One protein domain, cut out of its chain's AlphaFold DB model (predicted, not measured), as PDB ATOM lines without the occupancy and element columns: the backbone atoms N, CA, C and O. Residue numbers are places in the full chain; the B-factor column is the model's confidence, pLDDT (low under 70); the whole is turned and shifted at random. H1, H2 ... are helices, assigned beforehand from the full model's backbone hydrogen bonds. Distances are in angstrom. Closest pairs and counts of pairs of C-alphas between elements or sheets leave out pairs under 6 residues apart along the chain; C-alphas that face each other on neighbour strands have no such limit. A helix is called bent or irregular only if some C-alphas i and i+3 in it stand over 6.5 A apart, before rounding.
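This is residues 135 to 199 of the 535 residues of an uncharacterized protein of Schaalia cardiffensis F0333 (UniProt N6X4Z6). What is the overall shape? The long helix H3 is the spine, with H1 and H2 each packing steeply on its first part, and near residue 191 H3 kinks so that its last turns fold back. What is it built of? The printed part has 65 residues with three named helices, H1, H2 and H3 in chain order, no named strand, and the class all helix. How large is it? It is compact, with a radius of gyration of the C-alphas of 11.5 A and spans of 33 by 26 by 18 A.

Where does the first helix lie? H1 is residues 139 to 150, 16.6 A long, beginning at C-alpha 139 at (-14.389, 8.018, 22.327). Which helices follow? H2 is residues 158 to 167, 14.3 A long. H3 is residues 172 to 197, 22.6 A from first to last C-alpha, ending at C-alpha 197 at (-2.689, -0.610, 32.956).

How does H1 meet H3? H1 touches residues 174 to 182 of H3 alone, the closest C-alphas being those of Leu 145 and Val 178, 5.6 A apart. They run the same way at a steep tilt of 49 degrees. And H2? It touches residues 172 to 179 of H3 alone, the closest C-alphas being those of Gly 162 and Ala 175, 6.1 A apart. They run opposite ways at a steep tilt of 49 degrees, and H1 and H2 are apart. Are the backbones even? In H1 and H2 every O i to N i+4 pair is within hydrogen-bond range, in H3 16 of 22. H3 is irregular, with C-alphas 191 and 194 9.6 A apart, and has a kink of 143 degrees near residue 191.

How far does it reach? The two C-alphas farthest apart are those of Gly 169 and Lys 191, at 34.2 A. How are the helices linked? The link from H1 to H2 is short, with 7 residues, and that from H2 to H3 is tight, with 4. Is any part cut or uncertain? The printed part has no cut, its mean pLDDT is 90.3, and no printed residue is under 70.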
ATOM      1  N   PRO A 135     -13.284  13.598  30.687       93.31
ATOM      2  CA  PRO A 135     -12.644  13.736  29.377       93.31
ATOM      3  C   PRO A 135     -12.207  12.395  28.774       93.31
ATOM      4  O   PRO A 135     -12.230  12.223  27.555       93.31
ATOM      5  N   LEU A 136     -11.836  11.433  29.622       92.81
ATOM      6  CA  LEU A 136     -11.359  10.108  29.226       92.81
ATOM      7  C   LEU A 136     -12.489   9.203  28.739       92.81
ATOM      8  O   LEU A 136     -12.232   8.252  28.006       92.81
ATOM      9  N   LEU A 137     -13.729   9.498  29.138       90.00
ATOM     10  CA  LEU A 137     -14.907   8.691  28.814       90.00
ATOM     11  C   LEU A 137     -15.458   8.982  27.419       90.00
ATOM     12  O   LEU A 137     -16.333   8.275  26.926       90.00
ATOM     13  N   THR A 138     -14.933  10.014  26.762       92.56
ATOM     14  CA  THR A 138     -15.217  10.277  25.354       92.56
ATOM     15  C   THR A 138     -14.517   9.240  24.462       92.56
ATOM     16  O   THR A 138     -13.431   8.769  24.812       92.56
ATOM     17  N   PRO A 139     -15.066   8.906  23.274       93.12
ATOM     18  CA  PRO A 139     -14.389   8.018  22.327       93.12
ATOM     19  C   PRO A 139     -12.978   8.495  21.955       93.12
ATOM     20  O   PRO A 139     -12.063   7.685  21.823       93.12
ATOM     21  N   GLU A 140     -12.794   9.813  21.820       93.81
ATOM     22  CA  GLU A 140     -11.489  10.428  21.571       93.81
ATOM     23  C   GLU A 140     -10.533  10.205  22.745       93.81
ATOM     24  O   GLU A 140      -9.406   9.755  22.541       93.81
ATOM     25  N   GLY A 141     -10.982  10.471  23.974       94.50
ATOM     26  CA  GLY A 141     -10.137  10.352  25.155       94.50
ATOM     27  C   GLY A 141      -9.741   8.918  25.483       94.50
ATOM     28  O   GLY A 141      -8.572   8.663  25.771       94.50
ATOM     29  N   SER A 142     -10.676   7.973  25.361       91.50
ATOM     30  CA  SER A 142     -10.399   6.545  25.542       91.50
ATOM     31  C   SER A 142      -9.391   6.033  24.511       91.50
ATOM     32  O   SER A 142      -8.451   5.323  24.868       91.50
ATOM     33  N   ARG A 143      -9.537   6.439  23.241       94.00
ATOM     34  CA  ARG A 143      -8.596   6.078  22.175       94.00
ATOM     35  C   ARG A 143      -7.215   6.685  22.408       94.00
ATOM     36  O   ARG A 143      -6.225   5.973  22.324       94.00
ATOM     37  N   LEU A 144      -7.148   7.974  22.742       94.88
ATOM     38  CA  LEU A 144      -5.880   8.661  22.983       94.88
ATOM     39  C   LEU A 144      -5.112   8.053  24.165       94.88
ATOM     40  O   LEU A 144      -3.895   7.906  24.082       94.88
ATOM     41  N   LEU A 145      -5.807   7.696  25.252       94.25
ATOM     42  CA  LEU A 145      -5.187   7.013  26.388       94.25
ATOM     43  C   LEU A 145      -4.601   5.662  25.963       94.25
ATOM     44  O   LEU A 145      -3.428   5.411  26.227       94.25
ATOM     45  N   ALA A 146      -5.381   4.837  25.259       91.69
ATOM     46  CA  ALA A 146      -4.937   3.524  24.794       91.69
ATOM     47  C   ALA A 146      -3.746   3.608  23.817       91.69
ATOM     48  O   ALA A 146      -2.779   2.862  23.967       91.69
ATOM     49  N   ASP A 147      -3.785   4.540  22.859       91.94
ATOM     50  CA  ASP A 147      -2.711   4.741  21.877       91.94
ATOM     51  C   ASP A 147      -1.395   5.139  22.579       91.94
ATOM     52  O   ASP A 147      -0.350   4.529  22.348       91.94
ATOM     53  N   LEU A 148      -1.438   6.109  23.503       90.81
ATOM     54  CA  LEU A 148      -0.242   6.552  24.235       90.81
ATOM     55  C   LEU A 148       0.304   5.483  25.197       90.81
ATOM     56  O   LEU A 148       1.516   5.409  25.414       90.81
ATOM     57  N   GLU A 149      -0.557   4.643  25.770       88.00
ATOM     58  CA  GLU A 149      -0.110   3.491  26.559       88.00
ATOM     59  C   GLU A 149       0.612   2.447  25.716       88.00
ATOM     60  O   GLU A 149       1.659   1.950  26.139       88.00
ATOM     61  N   ALA A 150       0.088   2.141  24.527       86.50
ATOM     62  CA  ALA A 150       0.707   1.203  23.594       86.50
ATOM     63  C   ALA A 150       2.087   1.689  23.118       86.50
ATOM     64  O   ALA A 150       2.997   0.884  22.921       86.50
ATOM     65  N   GLU A 151       2.278   3.006  23.012       85.94
ATOM     66  CA  GLU A 151       3.569   3.640  22.720       85.94
ATOM     67  C   GLU A 151       4.551   3.624  23.910       85.94
ATOM     68  O   GLU A 151       5.676   4.116  23.790       85.94
ATOM     69  N   ALA A 152       4.149   3.089  25.071       79.56
ATOM     70  CA  ALA A 152       4.880   3.198  26.333       79.56
ATOM     71  C   ALA A 152       5.268   4.655  26.658       79.56
ATOM     72  O   ALA A 152       6.344   4.926  27.205       79.56
ATOM     73  N   PHE A 153       4.389   5.605  26.314       77.81
ATOM     74  CA  PHE A 153       4.651   7.028  26.458       77.81
ATOM     75  C   PHE A 153       4.873   7.386  27.933       77.81
ATOM     76  O   PHE A 153       3.959   7.371  28.757       77.81
ATOM     77  N   SER A 154       6.115   7.723  28.277       73.62
ATOM     78  CA  SER A 154       6.502   8.115  29.631       73.62
ATOM     79  C   SER A 154       7.292   9.416  29.570       73.62
ATOM     80  O   SER A 154       8.516   9.385  29.409       73.62
ATOM     81  N   PRO A 155       6.626  10.573  29.707       70.69
ATOM     82  CA  PRO A 155       7.317  11.841  29.614       70.69
ATOM     83  C   PRO A 155       8.201  12.054  30.845       70.69
ATOM     84  O   PRO A 155       7.760  11.882  31.985       70.69
ATOM     85  N   SER A 156       9.455  12.443  30.609       72.88
ATOM     86  CA  SER A 156      10.352  12.952  31.652       72.88
ATOM     87  C   SER A 156       9.923  14.341  32.137       72.88
ATOM     88  O   SER A 156      10.158  14.680  33.294       72.88
ATOM     89  N   ASP A 157       9.253  15.106  31.268       80.00
ATOM     90  CA  ASP A 157       8.677  16.420  31.545       80.00
ATOM     91  C   ASP A 157       7.171  16.443  31.191       80.00
ATOM     92  O   ASP A 157       6.804  16.492  30.009       80.00
ATOM     93  N   PRO A 158       6.277  16.408  32.200       80.44
ATOM     94  CA  PRO A 158       4.832  16.480  31.998       80.44
ATOM     95  C   PRO A 158       4.359  17.756  31.286       80.44
ATOM     96  O   PRO A 158       3.352  17.721  30.576       80.44
ATOM     97  N   LEU A 159       5.066  18.880  31.453       82.00
ATOM     98  CA  LEU A 159       4.674  20.161  30.865       82.00
ATOM     99  C   LEU A 159       4.933  20.161  29.356       82.00
ATOM    100  O   LEU A 159       4.029  20.467  28.574       82.00
ATOM    101  N   ALA A 160       6.122  19.708  28.951       85.12
ATOM    102  CA  ALA A 160       6.471  19.511  27.547       85.12
ATOM    103  C   ALA A 160       5.545  18.491  26.857       85.12
ATOM    104  O   ALA A 160       5.129  18.693  25.715       85.12
ATOM    105  N   ALA A 161       5.163  17.418  27.559       86.31
ATOM    106  CA  ALA A 161       4.211  16.433  27.046       86.31
ATOM    107  C   ALA A 161       2.824  17.036  26.791       86.31
ATOM    108  O   ALA A 161       2.232  16.814  25.734       86.31
ATOM    109  N   GLY A 162       2.330  17.852  27.727       88.38
ATOM    110  CA  GLY A 162       1.073  18.576  27.557       88.38
ATOM    111  C   GLY A 162       1.117  19.535  26.366       88.38
ATOM    112  O   GLY A 162       0.177  19.582  25.576       88.38
ATOM    113  N   GLU A 163       2.217  20.272  26.191       87.94
ATOM    114  CA  GLU A 163       2.418  21.141  25.025       87.94
ATOM    115  C   GLU A 163       2.424  20.366  23.704       87.94
ATOM    116  O   GLU A 163       1.827  20.821  22.727       87.94
ATOM    117  N   ALA A 164       3.065  19.197  23.665       87.69
ATOM    118  CA  ALA A 164       3.111  18.353  22.475       87.69
ATOM    119  C   ALA A 164       1.718  17.839  22.073       87.69
ATOM    120  O   ALA A 164       1.366  17.892  20.894       87.69
ATOM    121  N   LEU A 165       0.899  17.402  23.037       91.31
ATOM    122  CA  LEU A 165      -0.481  16.981  22.769       91.31
ATOM    123  C   LEU A 165      -1.348  18.149  22.285       91.31
ATOM    124  O   LEU A 165      -2.076  18.006  21.304       91.31
ATOM    125  N   ARG A 166      -1.208  19.336  22.885       90.56
ATOM    126  CA  ARG A 166      -1.929  20.534  22.425       90.56
ATOM    127  C   ARG A 166      -1.530  20.953  21.008       90.56
ATOM    128  O   ARG A 166      -2.391  21.324  20.219       90.56
ATOM    129  N   LYS A 167      -0.248  20.831  20.637       91.94
ATOM    130  CA  LYS A 167       0.222  21.062  19.254       91.94
ATOM    131  C   LYS A 167      -0.382  20.081  18.243       91.94
ATOM    132  O   LYS A 167      -0.480  20.424  17.069       91.94
ATOM    133  N   ARG A 168      -0.812  18.895  18.687       90.19
ATOM    134  CA  ARG A 168      -1.558  17.912  17.880       90.19
ATOM    135  C   ARG A 168      -3.060  18.223  17.780       90.19
ATOM    136  O   ARG A 168      -3.786  17.439  17.183       90.19
ATOM    137  N   GLY A 169      -3.522  19.340  18.348       92.62
ATOM    138  CA  GLY A 169      -4.929  19.747  18.340       92.62
ATOM    139  C   GLY A 169      -5.769  19.164  19.478       92.62
ATOM    140  O   GLY A 169      -6.976  19.380  19.492       92.62
ATOM    141  N   ILE A 170      -5.158  18.455  20.434       94.25
ATOM    142  CA  ILE A 170      -5.874  17.880  21.578       94.25
ATOM    143  C   ILE A 170      -6.247  18.982  22.574       94.25
ATOM    144  O   ILE A 170      -5.410  19.808  22.956       94.25
ATOM    145  N   GLU A 171      -7.503  18.973  23.017       94.00
ATOM    146  CA  GLU A 171      -8.030  19.916  24.005       94.00
ATOM    147  C   GLU A 171      -7.289  19.793  25.356       94.00
ATOM    148  O   GLU A 171      -6.793  18.731  25.740       94.00
ATOM    149  N   THR A 172      -7.155  20.908  26.081       92.12
ATOM    150  CA  THR A 172      -6.286  20.998  27.267       92.12
ATOM    151  C   THR A 172      -6.754  20.107  28.417       92.12
ATOM    152  O   THR A 172      -5.925  19.438  29.040       92.12
ATOM    153  N   ARG A 173      -8.059  20.078  28.715       92.00
ATOM    154  CA  ARG A 173      -8.636  19.225  29.761       92.00
ATOM    155  C   ARG A 173      -8.426  17.749  29.422       92.00
ATOM    156  O   ARG A 173      -8.009  16.999  30.306       92.00
ATOM    157  N   LEU A 174      -8.619  17.348  28.163       94.12
ATOM    158  CA  LEU A 174      -8.342  15.981  27.715       94.12
ATOM    159  C   LEU A 174      -6.851  15.615  27.825       94.12
ATOM    160  O   LEU A 174      -6.514  14.592  28.422       94.12
ATOM    161  N   ALA A 175      -5.950  16.463  27.320       93.12
ATOM    162  CA  ALA A 175      -4.508  16.224  27.398       93.12
ATOM    163  C   ALA A 175      -4.037  16.040  28.853       93.12
ATOM    164  O   ALA A 175      -3.288  15.109  29.156       93.12
ATOM    165  N   ASN A 176      -4.514  16.884  29.772       92.06
ATOM    166  CA  ASN A 176      -4.179  16.789  31.194       92.06
ATOM    167  C   ASN A 176      -4.724  15.507  31.839       92.06
ATOM    168  O   ASN A 176      -4.009  14.869  32.616       92.06
ATOM    169  N   ALA A 177      -5.965  15.122  31.527       93.38
ATOM    170  CA  ALA A 177      -6.576  13.908  32.058       93.38
ATOM    171  C   ALA A 177      -5.807  12.650  31.619       93.38
ATOM    172  O   ALA A 177      -5.499  11.798  32.454       93.38
ATOM    173  N   VAL A 178      -5.426  12.564  30.338       94.44
ATOM    174  CA  VAL A 178      -4.679  11.418  29.793       94.44
ATOM    175  C   VAL A 178      -3.290  11.314  30.419       94.44
ATOM    176  O   VAL A 178      -2.926  10.258  30.934       94.44
ATOM    177  N   LEU A 179      -2.529  12.413  30.457       93.31
ATOM    178  CA  LEU A 179      -1.197  12.422  31.076       93.31
ATOM    179  C   LEU A 179      -1.247  12.071  32.568       93.31
ATOM    180  O   LEU A 179      -0.362  11.378  33.072       93.31
ATOM    181  N   THR A 180      -2.295  12.517  33.265       93.31
ATOM    182  CA  THR A 180      -2.514  12.170  34.672       93.31
ATOM    183  C   THR A 180      -2.771  10.675  34.837       93.31
ATOM    184  O   THR A 180      -2.143  10.060  35.696       93.31
ATOM    185  N   GLN A 181      -3.624  10.059  34.010       95.00
ATOM    186  CA  GLN A 181      -3.836   8.609  34.085       95.00
ATOM    187  C   GLN A 181      -2.578   7.811  33.784       95.00
ATOM    188  O   GLN A 181      -2.285   6.875  34.521       95.00
ATOM    189  N   LEU A 182      -1.803   8.188  32.765       93.94
ATOM    190  CA  LEU A 182      -0.544   7.509  32.443       93.94
ATOM    191  C   LEU A 182       0.423   7.507  33.641       93.94
ATOM    192  O   LEU A 182       0.992   6.466  33.986       93.94
ATOM    193  N   ASP A 183       0.575   8.649  34.327       92.94
ATOM    194  CA  ASP A 183       1.376   8.731  35.557       92.94
ATOM    195  C   ASP A 183       0.813   7.839  36.671       92.94
ATOM    196  O   ASP A 183       1.561   7.081  37.302       92.94
ATOM    197  N   LEU A 184      -0.499   7.909  36.911       95.06
ATOM    198  CA  LEU A 184      -1.147   7.146  37.973       95.06
ATOM    199  C   LEU A 184      -1.060   5.639  37.722       95.06
ATOM    200  O   LEU A 184      -0.648   4.917  38.625       95.06
ATOM    201  N   ARG A 185      -1.335   5.158  36.505       95.31
ATOM    202  CA  ARG A 185      -1.214   3.740  36.126       95.31
ATOM    203  C   ARG A 185       0.216   3.232  36.278       95.31
ATOM    204  O   ARG A 185       0.438   2.149  36.820       95.31
ATOM    205  N   ARG A 186       1.220   4.034  35.904       93.38
ATOM    206  CA  ARG A 186       2.637   3.706  36.140       93.38
ATOM    207  C   ARG A 186       2.941   3.553  37.630       93.38
ATOM    208  O   ARG A 186       3.540   2.554  38.028       93.38
ATOM    209  N   ARG A 187       2.530   4.517  38.460       94.19
ATOM    210  CA  ARG A 187       2.715   4.471  39.925       94.19
ATOM    211  C   ARG A 187       1.936   3.319  40.567       94.19
ATOM    212  O   ARG A 187       2.396   2.737  41.549       94.19
ATOM    213  N   ALA A 188       0.781   2.971  40.007       95.88
ATOM    214  CA  ALA A 188      -0.103   1.922  40.493       95.88
ATOM    215  C   ALA A 188       0.460   0.508  40.325       95.88
ATOM    216  O   ALA A 188       0.070  -0.373  41.091       95.88
ATOM    217  N   ARG A 189       1.435   0.287  39.429       94.50
ATOM    218  CA  ARG A 189       2.089  -1.024  39.248       94.50
ATOM    219  C   ARG A 189       2.632  -1.611  40.552       94.50
ATOM    220  O   ARG A 189       2.538  -2.813  40.760       94.50
ATOM    221  N   THR A 190       3.106  -0.778  41.481       91.94
ATOM    222  CA  THR A 190       3.568  -1.238  42.804       91.94
ATOM    223  C   THR A 190       2.450  -1.859  43.654       91.94
ATOM    224  O   THR A 190       2.720  -2.743  44.461       91.94
ATOM    225  N   LYS A 191       1.197  -1.400  43.519       92.94
ATOM    226  CA  LYS A 191       0.044  -1.911  44.290       92.94
ATOM    227  C   LYS A 191      -0.776  -2.961  43.535       92.94
ATOM    228  O   LYS A 191      -1.374  -3.817  44.185       92.94
ATOM    229  N   PHE A 192      -0.822  -2.870  42.206       94.31
ATOM    230  CA  PHE A 192      -1.742  -3.627  41.350       94.31
ATOM    231  C   PHE A 192      -1.050  -4.540  40.331       94.31
ATOM    232  O   PHE A 192      -1.723  -5.341  39.692       94.31
ATOM    233  N   GLY A 193       0.273  -4.463  40.182       92.62
ATOM    234  CA  GLY A 193       0.992  -5.223  39.163       92.62
ATOM    235  C   GLY A 193       0.564  -4.819  37.751       92.62
ATOM    236  O   GLY A 193       0.419  -3.632  37.455       92.62
ATOM    237  N   GLU A 194       0.373  -5.811  36.888       90.56
ATOM    238  CA  GLU A 194      -0.002  -5.619  35.481       90.56
ATOM    239  C   GLU A 194      -1.422  -5.059  35.313       90.56
ATOM    240  O   GLU A 194      -1.639  -4.225  34.432       90.56
ATOM    241  N   ASP A 195      -2.349  -5.398  36.222       91.44
ATOM    242  CA  ASP A 195      -3.736  -4.908  36.212       91.44
ATOM    243  C   ASP A 195      -3.804  -3.370  36.191       91.44
ATOM    244  O   ASP A 195      -4.749  -2.799  35.645       91.44
ATOM    245  N   ALA A 196      -2.782  -2.688  36.726       94.44
ATOM    246  CA  ALA A 196      -2.695  -1.232  36.770       94.44
ATOM    247  C   ALA A 196      -2.928  -0.560  35.407       94.44
ATOM    248  O   ALA A 196      -3.508   0.518  35.369       94.44
ATOM    249  N   GLY A 197      -2.502  -1.176  34.299       91.56
ATOM    250  CA  GLY A 197      -2.689  -0.610  32.956       91.56
ATOM    251  C   GLY A 197      -4.149  -0.563  32.496       91.56
ATOM    252  O   GLY A 197      -4.487   0.208  31.610       91.56
ATOM    253  N   SER A 198      -5.028  -1.355  33.108       90.38
ATOM    254  CA  SER A 198      -6.450  -1.431  32.741       90.38
ATOM    255  C   SER A 198      -7.365  -0.612  33.655       90.38
ATOM    256  O   SER A 198      -8.502  -0.323  33.294       90.38
ATOM    257  N   LEU A 199      -6.867  -0.204  34.825       95.62
ATOM    258  CA  LEU A 199      -7.659   0.454  35.862       95.62
ATOM    259  C   LEU A 199      -7.577   1.978  35.771       95.62
ATOM    260  O   LEU A 199      -6.581   2.545  35.331       95.62
TER     261      LEU A 199